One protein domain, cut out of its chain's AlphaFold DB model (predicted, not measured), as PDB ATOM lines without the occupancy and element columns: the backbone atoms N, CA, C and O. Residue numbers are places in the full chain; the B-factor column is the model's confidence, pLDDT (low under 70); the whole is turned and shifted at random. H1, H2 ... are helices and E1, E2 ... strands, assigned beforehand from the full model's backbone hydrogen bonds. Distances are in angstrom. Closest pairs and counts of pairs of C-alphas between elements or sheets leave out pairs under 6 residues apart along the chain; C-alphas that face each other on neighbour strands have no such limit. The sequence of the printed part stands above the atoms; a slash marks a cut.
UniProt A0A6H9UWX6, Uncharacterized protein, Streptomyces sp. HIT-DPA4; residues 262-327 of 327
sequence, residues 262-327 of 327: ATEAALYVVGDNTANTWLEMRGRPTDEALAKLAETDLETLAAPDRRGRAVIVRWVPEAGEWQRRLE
ATOM      1  N   ALA A 262     159.178 168.293 185.424       44.75
ATOM      2  CA  ALA A 262     159.303 168.619 184.006       44.75
ATOM      3  C   ALA A 262     158.156 169.521 183.514       44.75
ATOM      4  O   ALA A 262     157.316 169.090 182.729       44.75
ATOM      5  N   THR A 263     158.098 170.780 183.957       43.41
ATOM      6  CA  THR A 263     157.031 171.695 183.509       43.41
ATOM      7  C   THR A 263     157.284 172.388 182.172       43.41
ATOM      8  O   THR A 263     156.307 172.758 181.536       43.41
ATOM      9  N   GLU A 264     158.510 172.499 181.645       43.81
ATOM     10  CA  GLU A 264     158.732 173.108 180.318       43.81
ATOM     11  C   GLU A 264     159.979 172.539 179.608       43.81
ATOM     12  O   GLU A 264     161.094 172.631 180.116       43.81
ATOM     13  N   ALA A 265     159.775 172.004 178.392       49.97
ATOM     14  CA  ALA A 265     160.750 171.341 177.510       49.97
ATOM     15  C   ALA A 265     161.353 170.025 178.051       49.97
ATOM     16  O   ALA A 265     161.582 169.863 179.241       49.97
ATOM     17  N   ALA A 266     161.599 169.058 177.155       51.66
ATOM     18  CA  ALA A 266     162.124 167.738 177.518       51.66
ATOM     19  C   ALA A 266     163.421 167.877 178.334       51.66
ATOM     20  O   ALA A 266     164.457 168.275 177.798       51.66
ATOM     21  N   LEU A 267     163.318 167.591 179.629       57.41
ATOM     22  CA  LEU A 267     164.395 167.656 180.599       57.41
ATOM     23  C   LEU A 267     165.108 166.306 180.606       57.41
ATOM     24  O   LEU A 267     164.496 165.287 180.918       57.41
ATOM     25  N   TYR A 268     166.389 166.278 180.257       61.53
ATOM     26  CA  TYR A 268     167.227 165.116 180.520       61.53
ATOM     27  C   TYR A 268     167.890 165.311 181.868       61.53
ATOM     28  O   TYR A 268     168.679 166.237 182.039       61.53
ATOM     29  N   VAL A 269     167.554 164.436 182.805       67.81
ATOM     30  CA  VAL A 269     168.147 164.419 184.136       67.81
ATOM     31  C   VAL A 269     168.871 163.094 184.315       67.81
ATOM     32  O   VAL A 269     168.268 162.032 184.171       67.81
ATOM     33  N   VAL A 270     170.163 163.153 184.615       72.75
ATOM     34  CA  VAL A 270     170.950 161.994 185.056       72.75
ATOM     35  C   VAL A 270     171.452 162.311 186.455       72.75
ATOM     36  O   VAL A 270     172.098 163.337 186.633       72.75
ATOM     37  N   GLY A 271     171.137 161.482 187.447       72.75
ATOM     38  CA  GLY A 271     171.481 161.760 188.842       72.75
ATOM     39  C   GLY A 271     172.136 160.595 189.565       72.75
ATOM     40  O   GLY A 271     171.950 159.435 189.196       72.75
ATOM     41  N   ASP A 272     172.878 160.941 190.611       72.06
ATOM     42  CA  ASP A 272     173.377 160.042 191.646       72.06
ATOM     43  C   ASP A 272     172.693 160.406 192.973       72.06
ATOM     44  O   ASP A 272     172.953 161.458 193.566       72.06
ATOM     45  N   ASN A 273     171.814 159.515 193.441       67.50
ATOM     46  CA  ASN A 273     171.068 159.699 194.686       67.50
ATOM     47  C   ASN A 273     171.969 159.639 195.929       67.50
ATOM     48  O   ASN A 273     171.638 160.245 196.943       67.50
ATOM     49  N   THR A 274     173.093 158.917 195.880       64.00
ATOM     50  CA  THR A 274     174.038 158.827 197.004       64.00
ATOM     51  C   THR A 274     174.830 160.123 197.152       64.00
ATOM     52  O   THR A 274     175.037 160.590 198.270       64.00
ATOM     53  N   ALA A 275     175.221 160.737 196.033       68.06
ATOM     54  CA  ALA A 275     175.931 162.017 196.019       68.06
ATOM     55  C   ALA A 275     175.003 163.251 196.024       68.06
ATOM     56  O   ALA A 275     175.492 164.381 196.043       68.06
ATOM     57  N   ASN A 276     173.680 163.053 195.966       78.94
ATOM     58  CA  ASN A 276     172.662 164.098 195.795       78.94
ATOM     59  C   ASN A 276     173.000 165.089 194.657       78.94
ATOM     60  O   ASN A 276     172.882 166.307 194.806       78.94
ATOM     61  N   THR A 277     173.480 164.560 193.529       74.00
ATOM     62  CA  THR A 277     173.974 165.358 192.399       74.00
ATOM     63  C   THR A 277     173.247 164.985 191.115       74.00
ATOM     64  O   THR A 277     173.067 163.808 190.810       74.00
ATOM     65  N   TRP A 278     172.847 165.997 190.350       79.88
ATOM     66  CA  TRP A 278     171.980 165.880 189.183       79.88
ATOM     67  C   TRP A 278     172.565 166.664 188.009       79.88
ATOM     68  O   TRP A 278     172.913 167.832 188.141       79.88
ATOM     69  N   LEU A 279     172.648 166.037 186.840       81.25
ATOM     70  CA  LEU A 279     172.982 166.673 185.570       81.25
ATOM     71  C   LEU A 279     171.682 166.967 184.819       81.25
ATOM     72  O   LEU A 279     170.995 166.033 184.406       81.25
ATOM     73  N   GLU A 280     171.354 168.243 184.633       82.94
ATOM     74  CA  GLU A 280     170.150 168.712 183.943       82.94
ATOM     75  C   GLU A 280     170.500 169.271 182.558       82.94
ATOM     76  O   GLU A 280     171.292 170.203 182.407       82.94
ATOM     77  N   MET A 281     169.844 168.758 181.519       77.88
ATOM     78  CA  MET A 281     169.870 169.352 180.186       77.88
ATOM     79  C   MET A 281     168.456 169.632 179.707       77.88
ATOM     80  O   MET A 281     167.603 168.746 179.699       77.88
ATOM     81  N   ARG A 282     168.212 170.855 179.241       79.00
ATOM     82  CA  ARG A 282     166.943 171.215 178.607       79.00
ATOM     83  C   ARG A 282     167.048 171.012 177.102       79.00
ATOM     84  O   ARG A 282     167.842 171.671 176.436       79.00
ATOM     85  N   GLY A 283     166.230 170.113 176.565       75.50
ATOM     86  CA  GLY A 283     166.251 169.750 175.152       75.50
ATOM     87  C   GLY A 283     167.401 168.809 174.782       75.50
ATOM     88  O   GLY A 283     168.127 168.297 175.626       75.50
ATOM     89  N   ARG A 284     167.545 168.525 173.484       70.75
ATOM     90  CA  ARG A 284     168.569 167.595 172.986       70.75
ATOM     91  C   ARG A 284     169.970 168.205 173.168       70.75
ATOM     92  O   ARG A 284     170.135 169.355 172.764       70.75
ATOM     93  N   PRO A 285     170.968 167.454 173.681       74.81
ATOM     94  CA  PRO A 285     172.343 167.943 173.777       74.81
ATOM     95  C   PRO A 285     172.834 168.451 172.418       74.81
ATOM     96  O   PRO A 285     172.748 167.723 171.424       74.81
ATOM     97  N   THR A 286     173.307 169.698 172.376       82.38
ATOM     98  CA  THR A 286     174.011 170.254 171.216       82.38
ATOM     99  C   THR A 286     175.458 169.762 171.218       82.38
ATOM    100  O   THR A 286     176.006 169.445 172.275       82.38
ATOM    101  N   ASP A 287     176.092 169.702 170.045       80.38
ATOM    102  CA  ASP A 287     177.508 169.316 169.950       80.38
ATOM    103  C   ASP A 287     178.403 170.284 170.745       80.38
ATOM    104  O   ASP A 287     179.365 169.859 171.374       80.38
ATOM    105  N   GLU A 288     178.026 171.564 170.798       86.00
ATOM    106  CA  GLU A 288     178.671 172.590 171.622       86.00
ATOM    107  C   GLU A 288     178.557 172.298 173.124       86.00
ATOM    108  O   GLU A 288     179.565 172.334 173.824       86.00
ATOM    109  N   ALA A 289     177.366 171.934 173.616       85.44
ATOM    110  CA  ALA A 289     177.171 171.573 175.021       85.44
ATOM    111  C   ALA A 289     178.033 170.370 175.416       85.44
ATOM    112  O   ALA A 289     178.640 170.360 176.486       85.44
ATOM    113  N   LEU A 290     178.106 169.361 174.543       83.75
ATOM    114  CA  LEU A 290     178.922 168.166 174.757       83.75
ATOM    115  C   LEU A 290     180.424 168.470 174.691       83.75
ATOM    116  O   LEU A 290     181.180 167.930 175.493       83.75
ATOM    117  N   ALA A 291     180.855 169.342 173.776       79.44
ATOM    118  CA  ALA A 291     182.242 169.794 173.696       79.44
ATOM    119  C   ALA A 291     182.641 170.567 174.963       79.44
ATOM    120  O   ALA A 291     183.637 170.236 175.599       79.44
ATOM    121  N   LYS A 292     181.807 171.517 175.398       87.31
ATOM    122  CA  LYS A 292     182.031 172.286 176.626       87.31
ATOM    123  C   LYS A 292     181.992 171.427 177.879       87.31
ATOM    124  O   LYS A 292     182.757 171.680 178.801       87.31
ATOM    125  N   LEU A 293     181.165 170.383 177.907       84.31
ATOM    126  CA  LEU A 293     181.144 169.423 179.013       84.31
ATOM    127  C   LEU A 293     182.504 168.736 179.176       84.31
ATOM    128  O   LEU A 293     182.939 168.517 180.300       84.31
ATOM    129  N   ALA A 294     183.181 168.430 178.065       77.94
ATOM    130  CA  ALA A 294     184.508 167.821 178.081       77.94
ATOM    131  C   ALA A 294     185.621 168.795 178.511       77.94
ATOM    132  O   ALA A 294     186.649 168.350 179.013       77.94
ATOM    133  N   GLU A 295     185.423 170.100 178.322       85.88
ATOM    134  CA  GLU A 295     186.352 171.154 178.756       85.88
ATOM    135  C   GLU A 295     186.150 171.562 180.223       85.88
ATOM    136  O   GLU A 295     187.025 172.187 180.820       85.88
ATOM    137  N   THR A 296     184.987 171.255 180.797       85.88
ATOM    138  CA  THR A 296     184.608 171.749 182.118       85.88
ATOM    139  C   THR A 296     185.157 170.854 183.227       85.88
ATOM    140  O   THR A 296     185.093 169.629 183.136       85.88
ATOM    141  N   ASP A 297     185.636 171.461 184.317       88.25
ATOM    142  CA  ASP A 297     186.006 170.739 185.537       88.25
ATOM    143  C   ASP A 297     184.753 170.184 186.239       88.25
ATOM    144  O   ASP A 297     184.103 170.837 187.065       88.25
ATOM    145  N   LEU A 298     184.390 168.960 185.855       79.50
ATOM    146  CA  LEU A 298     183.222 168.265 186.376       79.50
ATOM    147  C   LEU A 298     183.360 167.877 187.841       79.50
ATOM    148  O   LEU A 298     182.340 167.822 188.520       79.50
ATOM    149  N   GLU A 299     184.573 167.653 188.344       79.69
ATOM    150  CA  GLU A 299     184.776 167.355 189.762       79.69
ATOM    151  C   GLU A 299     184.371 168.558 190.610       79.69
ATOM    152  O   GLU A 299     183.615 168.420 191.572       79.69
ATOM    153  N   THR A 300     184.781 169.760 190.197       86.69
ATOM    154  CA  THR A 300     184.393 171.001 190.873       86.69
ATOM    155  C   THR A 300     182.897 171.294 190.728       86.69
ATOM    156  O   THR A 300     182.250 171.702 191.700       86.69
ATOM    157  N   LEU A 301     182.309 171.081 189.544       88.50
ATOM    158  CA  LEU A 301     180.876 171.325 189.334       88.50
ATOM    159  C   LEU A 301     179.979 170.334 190.086       88.50
ATOM    160  O   LEU A 301     178.949 170.745 190.625       88.50
ATOM    161  N   ALA A 302     180.361 169.058 190.128       84.25
ATOM    162  CA  ALA A 302     179.608 167.982 190.769       84.25
ATOM    163  C   ALA A 302     179.976 167.784 192.249       84.25
ATOM    164  O   ALA A 302     179.398 166.923 192.908       84.25
ATOM    165  N   ALA A 303     180.917 168.568 192.790       84.06
ATOM    166  CA  ALA A 303     181.331 168.459 194.182       84.06
ATOM    167  C   ALA A 303     180.116 168.569 195.127       84.06
ATOM    168  O   ALA A 303     179.372 169.562 195.041       84.06
ATOM    169  N   PRO A 304     179.934 167.613 196.064       83.19
ATOM    170  CA  PRO A 304     178.833 167.637 197.016       83.19
ATOM    171  C   PRO A 304     178.781 168.957 197.785       83.19
ATOM    172  O   PRO A 304     179.804 169.511 198.203       83.19
ATOM    173  N   ASP A 305     177.578 169.482 197.997       91.06
ATOM    174  CA  ASP A 305     177.417 170.633 198.874       91.06
ATOM    175  C   ASP A 305     177.657 170.217 200.329       91.06
ATOM    176  O   ASP A 305     177.061 169.267 200.833       91.06
ATOM    177  N   ARG A 306     178.496 170.968 201.051       89.31
ATOM    178  CA  ARG A 306     178.827 170.666 202.457       89.31
ATOM    179  C   ARG A 306     177.617 170.714 203.394       89.31
ATOM    180  O   ARG A 306     177.706 170.213 204.509       89.31
ATOM    181  N   ARG A 307     176.513 171.341 202.975       90.88
ATOM    182  CA  ARG A 307     175.257 171.406 203.735       90.88
ATOM    183  C   ARG A 307     174.244 170.349 203.282       90.88
ATOM    184  O   ARG A 307     173.106 170.397 203.730       90.88
ATOM    185  N   GLY A 308     174.643 169.419 202.409       88.50
ATOM    186  CA  GLY A 308     173.800 168.324 201.922       88.50
ATOM    187  C   GLY A 308     172.753 168.724 200.880       88.50
ATOM    188  O   GLY A 308     171.903 167.905 200.542       88.50
ATOM    189  N   ARG A 309     172.797 169.962 200.369       90.06
ATOM    190  CA  ARG A 309     171.890 170.429 199.307       90.06
ATOM    191  C   ARG A 309     172.118 169.675 198.005       90.06
ATOM    192  O   ARG A 309     173.233 169.224 197.736       90.06
ATOM    193  N   ALA A 310     171.068 169.580 197.198       84.19
ATOM    194  CA  ALA A 310     171.157 168.976 195.884       84.19
ATOM    195  C   ALA A 310     172.028 169.851 194.980       84.19
ATOM    196  O   ALA A 310     171.847 171.068 194.892       84.19
ATOM    197  N   VAL A 311     172.992 169.226 194.311       87.00
ATOM    198  CA  VAL A 311     173.855 169.895 193.338       87.00
ATOM    199  C   VAL A 311     173.276 169.647 191.955       87.00
ATOM    200  O   VAL A 311     173.188 168.504 191.519       87.00
ATOM    201  N   ILE A 312     172.881 170.705 191.255       88.44
ATOM    202  CA  ILE A 312     172.355 170.630 189.893       88.44
ATOM    203  C   ILE A 312     173.375 171.248 188.945       88.44
ATOM    204  O   ILE A 312     173.645 172.447 189.000       88.44
ATOM    205  N   VAL A 313     173.937 170.431 188.060       89.44
ATOM    206  CA  VAL A 313     174.821 170.866 186.979       89.44
ATOM    207  C   VAL A 313     173.983 171.015 185.719       89.44
ATOM    208  O   VAL A 313     173.448 170.036 185.206       89.44
ATOM    209  N   ARG A 314     173.841 172.242 185.218       93.19
ATOM    210  CA  ARG A 314     172.956 172.557 184.095       93.19
ATOM    211  C   ARG A 314     173.702 173.235 182.954       93.19
ATOM    212  O   ARG A 314     174.468 174.165 183.178       93.19
ATOM    213  N   TRP A 315     173.411 172.818 181.724       92.19
ATOM    214  CA  TRP A 315     173.841 173.549 180.530       92.19
ATOM    215  C   TRP A 315     173.033 174.844 180.381       92.19
ATOM    216  O   TRP A 315     171.795 174.801 180.358       92.19
ATOM    217  N   VAL A 316     173.719 175.984 180.271       92.62
ATOM    218  CA  VAL A 316     173.110 177.304 180.045       92.62
ATOM    219  C   VAL A 316     173.490 177.780 178.641       92.62
ATOM    220  O   VAL A 316     174.588 178.309 178.459       92.62
ATOM    221  N   PRO A 317     172.612 177.583 177.634       87.75
ATOM    222  CA  PRO A 317     172.924 177.889 176.238       87.75
ATOM    223  C   PRO A 317     173.343 179.341 176.014       87.75
ATOM    224  O   PRO A 317     174.217 179.602 175.199       87.75
ATOM    225  N   GLU A 318     172.745 180.278 176.751       91.69
ATOM    226  CA  GLU A 318     173.031 181.708 176.636       91.69
ATOM    227  C   GLU A 318     174.448 182.058 177.109       91.69
ATOM    228  O   GLU A 318     175.037 183.017 176.616       91.69
ATOM    229  N   ALA A 319     174.989 181.283 178.053       92.81
ATOM    230  CA  ALA A 319     176.343 181.450 178.573       92.81
ATOM    231  C   ALA A 319     177.373 180.585 177.829       92.81
ATOM    232  O   ALA A 319     178.567 180.828 177.961       92.81
ATOM    233  N   GLY A 320     176.932 179.574 177.072       93.50
ATOM    234  CA  GLY A 320     177.831 178.599 176.451       93.50
ATOM    235  C   GLY A 320     178.624 177.774 177.472       93.50
ATOM    236  O   GLY A 320     179.717 177.298 177.163       93.50
ATOM    237  N   GLU A 321     178.097 177.613 178.690       95.00
ATOM    238  CA  GLU A 321     178.806 177.006 179.819       95.00
ATOM    239  C   GLU A 321     177.900 176.104 180.666       95.00
ATOM    240  O   GLU A 321     176.670 176.243 180.710       95.00
ATOM    241  N   TRP A 322     178.537 175.170 181.375       92.38
ATOM    242  CA  TRP A 322     177.898 174.369 182.412       92.38
ATOM    243  C   TRP A 322     177.954 175.105 183.742       92.38
ATOM    244  O   TRP A 322     179.018 175.513 184.197       92.38
ATOM    245  N   GLN A 323     176.800 175.258 184.383       94.94
ATOM    246  CA  GLN A 323     176.675 175.984 185.638       94.94
ATOM    247  C   GLN A 323     176.229 175.061 186.764       94.94
ATOM    248  O   GLN A 323     175.352 174.215 186.590       94.94
ATOM    249  N   ARG A 324     176.820 175.264 187.941       94.06
ATOM    250  CA  ARG A 324     176.429 174.610 189.191       94.06
ATOM    251  C   ARG A 324     175.381 175.454 189.907       94.06
ATOM    252  O   ARG A 324     175.607 176.629 190.185       94.06
ATOM    253  N   ARG A 325     174.264 174.836 190.274       94.12
ATOM    254  CA  ARG A 325     173.200 175.402 191.106       94.12
ATOM    255  C   ARG A 325     172.991 174.518 192.331       94.12
ATOM    256  O   ARG A 325     173.168 173.309 192.258       94.12
ATOM    257  N   LEU A 326     172.650 175.133 193.457       92.31
ATOM    258  CA  LEU A 326     172.379 174.437 194.713       92.31
ATOM    259  C   LEU A 326     170.904 174.601 195.062       92.31
ATOM    260  O   LEU A 326     170.406 175.730 195.013       92.31
ATOM    261  N   GLU A 327     170.249 173.501 195.421       87.19
ATOM    262  CA  GLU A 327     168.862 173.460 195.908       87.19
ATOM    263  C   GLU A 327     168.790 172.821 197.296       87.19
ATOM    264  O   GLU A 327     169.243 171.668 197.470       87.19
TER     265      GLU A 327
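Overview. This is residues 262 to 327 of the 327 residues of an uncharacterized protein of Streptomyces sp. HIT-DPA4 (UniProt A0A6H9UWX6). One strongly twisted sheet of four strands makes a wall, and between its two inner strands, E2 and E3, the chain makes an arch over one side of it through two short helices. H2 covers part of E3 and E4, H1 only grazes the sheet close to E4, and E1, at the far edge, is left uncovered by the helices. The 66 printed residues hold two named helices and four named strands, in the order E1 E2 H1 H2 E3 E4, and the class is mixed, helices and strands. The sheet runs E1, E2, E3, E4 and is mixed, with E2 and E3 parallel and the other two pairs antiparallel. The whole is compact and rounded, with a radius of gyration of the C-alphas of 11.7 A and spans of 32 by 29 by 18 A.

Arrangement. E1, residues 267 to 272, and E2, residues 277 to 282, form an antiparallel hairpin at 168 degrees, with N 270 and O 279 at 3.0 A. E3, residues 311 to 316, is parallel to E2 at 22 degrees, with N 280 and O 313 at 2.8 A. E3 and E4, residues 321 to 326, form the second antiparallel hairpin at 149 degrees, with N 314 and O 323 at 2.8 A. The edge strands E1 and E4 are apart. H1, residues 287 to 295, only grazes the sheet with its residues 288 to 295; its closest C-alphas to E4 are those of Lys 292 and Glu 321, at 6.5 A. H2, residues 298 to 302, is on the sheet at a height of 8.6 A and only just lies over E3, with 3 of its 5 C-alphas falling on E3 and 2 on E4. The closest C-alphas of H2 and E4 are those of Leu 301 and Arg 324, at 5.5 A. H1 and H2 meet only through their link. E2, H1, H2 and E3 make a strand-helix-strand unit, two parallel neighbour strands with helices between, and its crossover is left-handed. In H1 and H2 every O i to N i+4 pair is within hydrogen-bond range.

Along the chain. E1 begins at C-alpha 267 (164.395, 167.656, 180.599) and is 16.1 A long. E2 measures 16.6 A, H1 12.6 A, H2 5.7 A and E3 15.2 A from first to last C-alpha. H1 begins at C-alpha 287 (177.508, 169.316, 169.950). E4, 16.4 A long, ends at C-alpha 326 (172.379, 174.437, 194.713).

Size, cuts and confidence. The C-alphas of Asp 287 and Arg 307, the two farthest apart, are 33.9 A from each other. The printed part has no cut, and residue 327 is the chain's last. No link is long; that from H2 to E3, 8 residues, is short, and the others are tight. The mean pLDDT of the printed part is 80.3, and residues 262 to 269 and 273 to 275 are under 70.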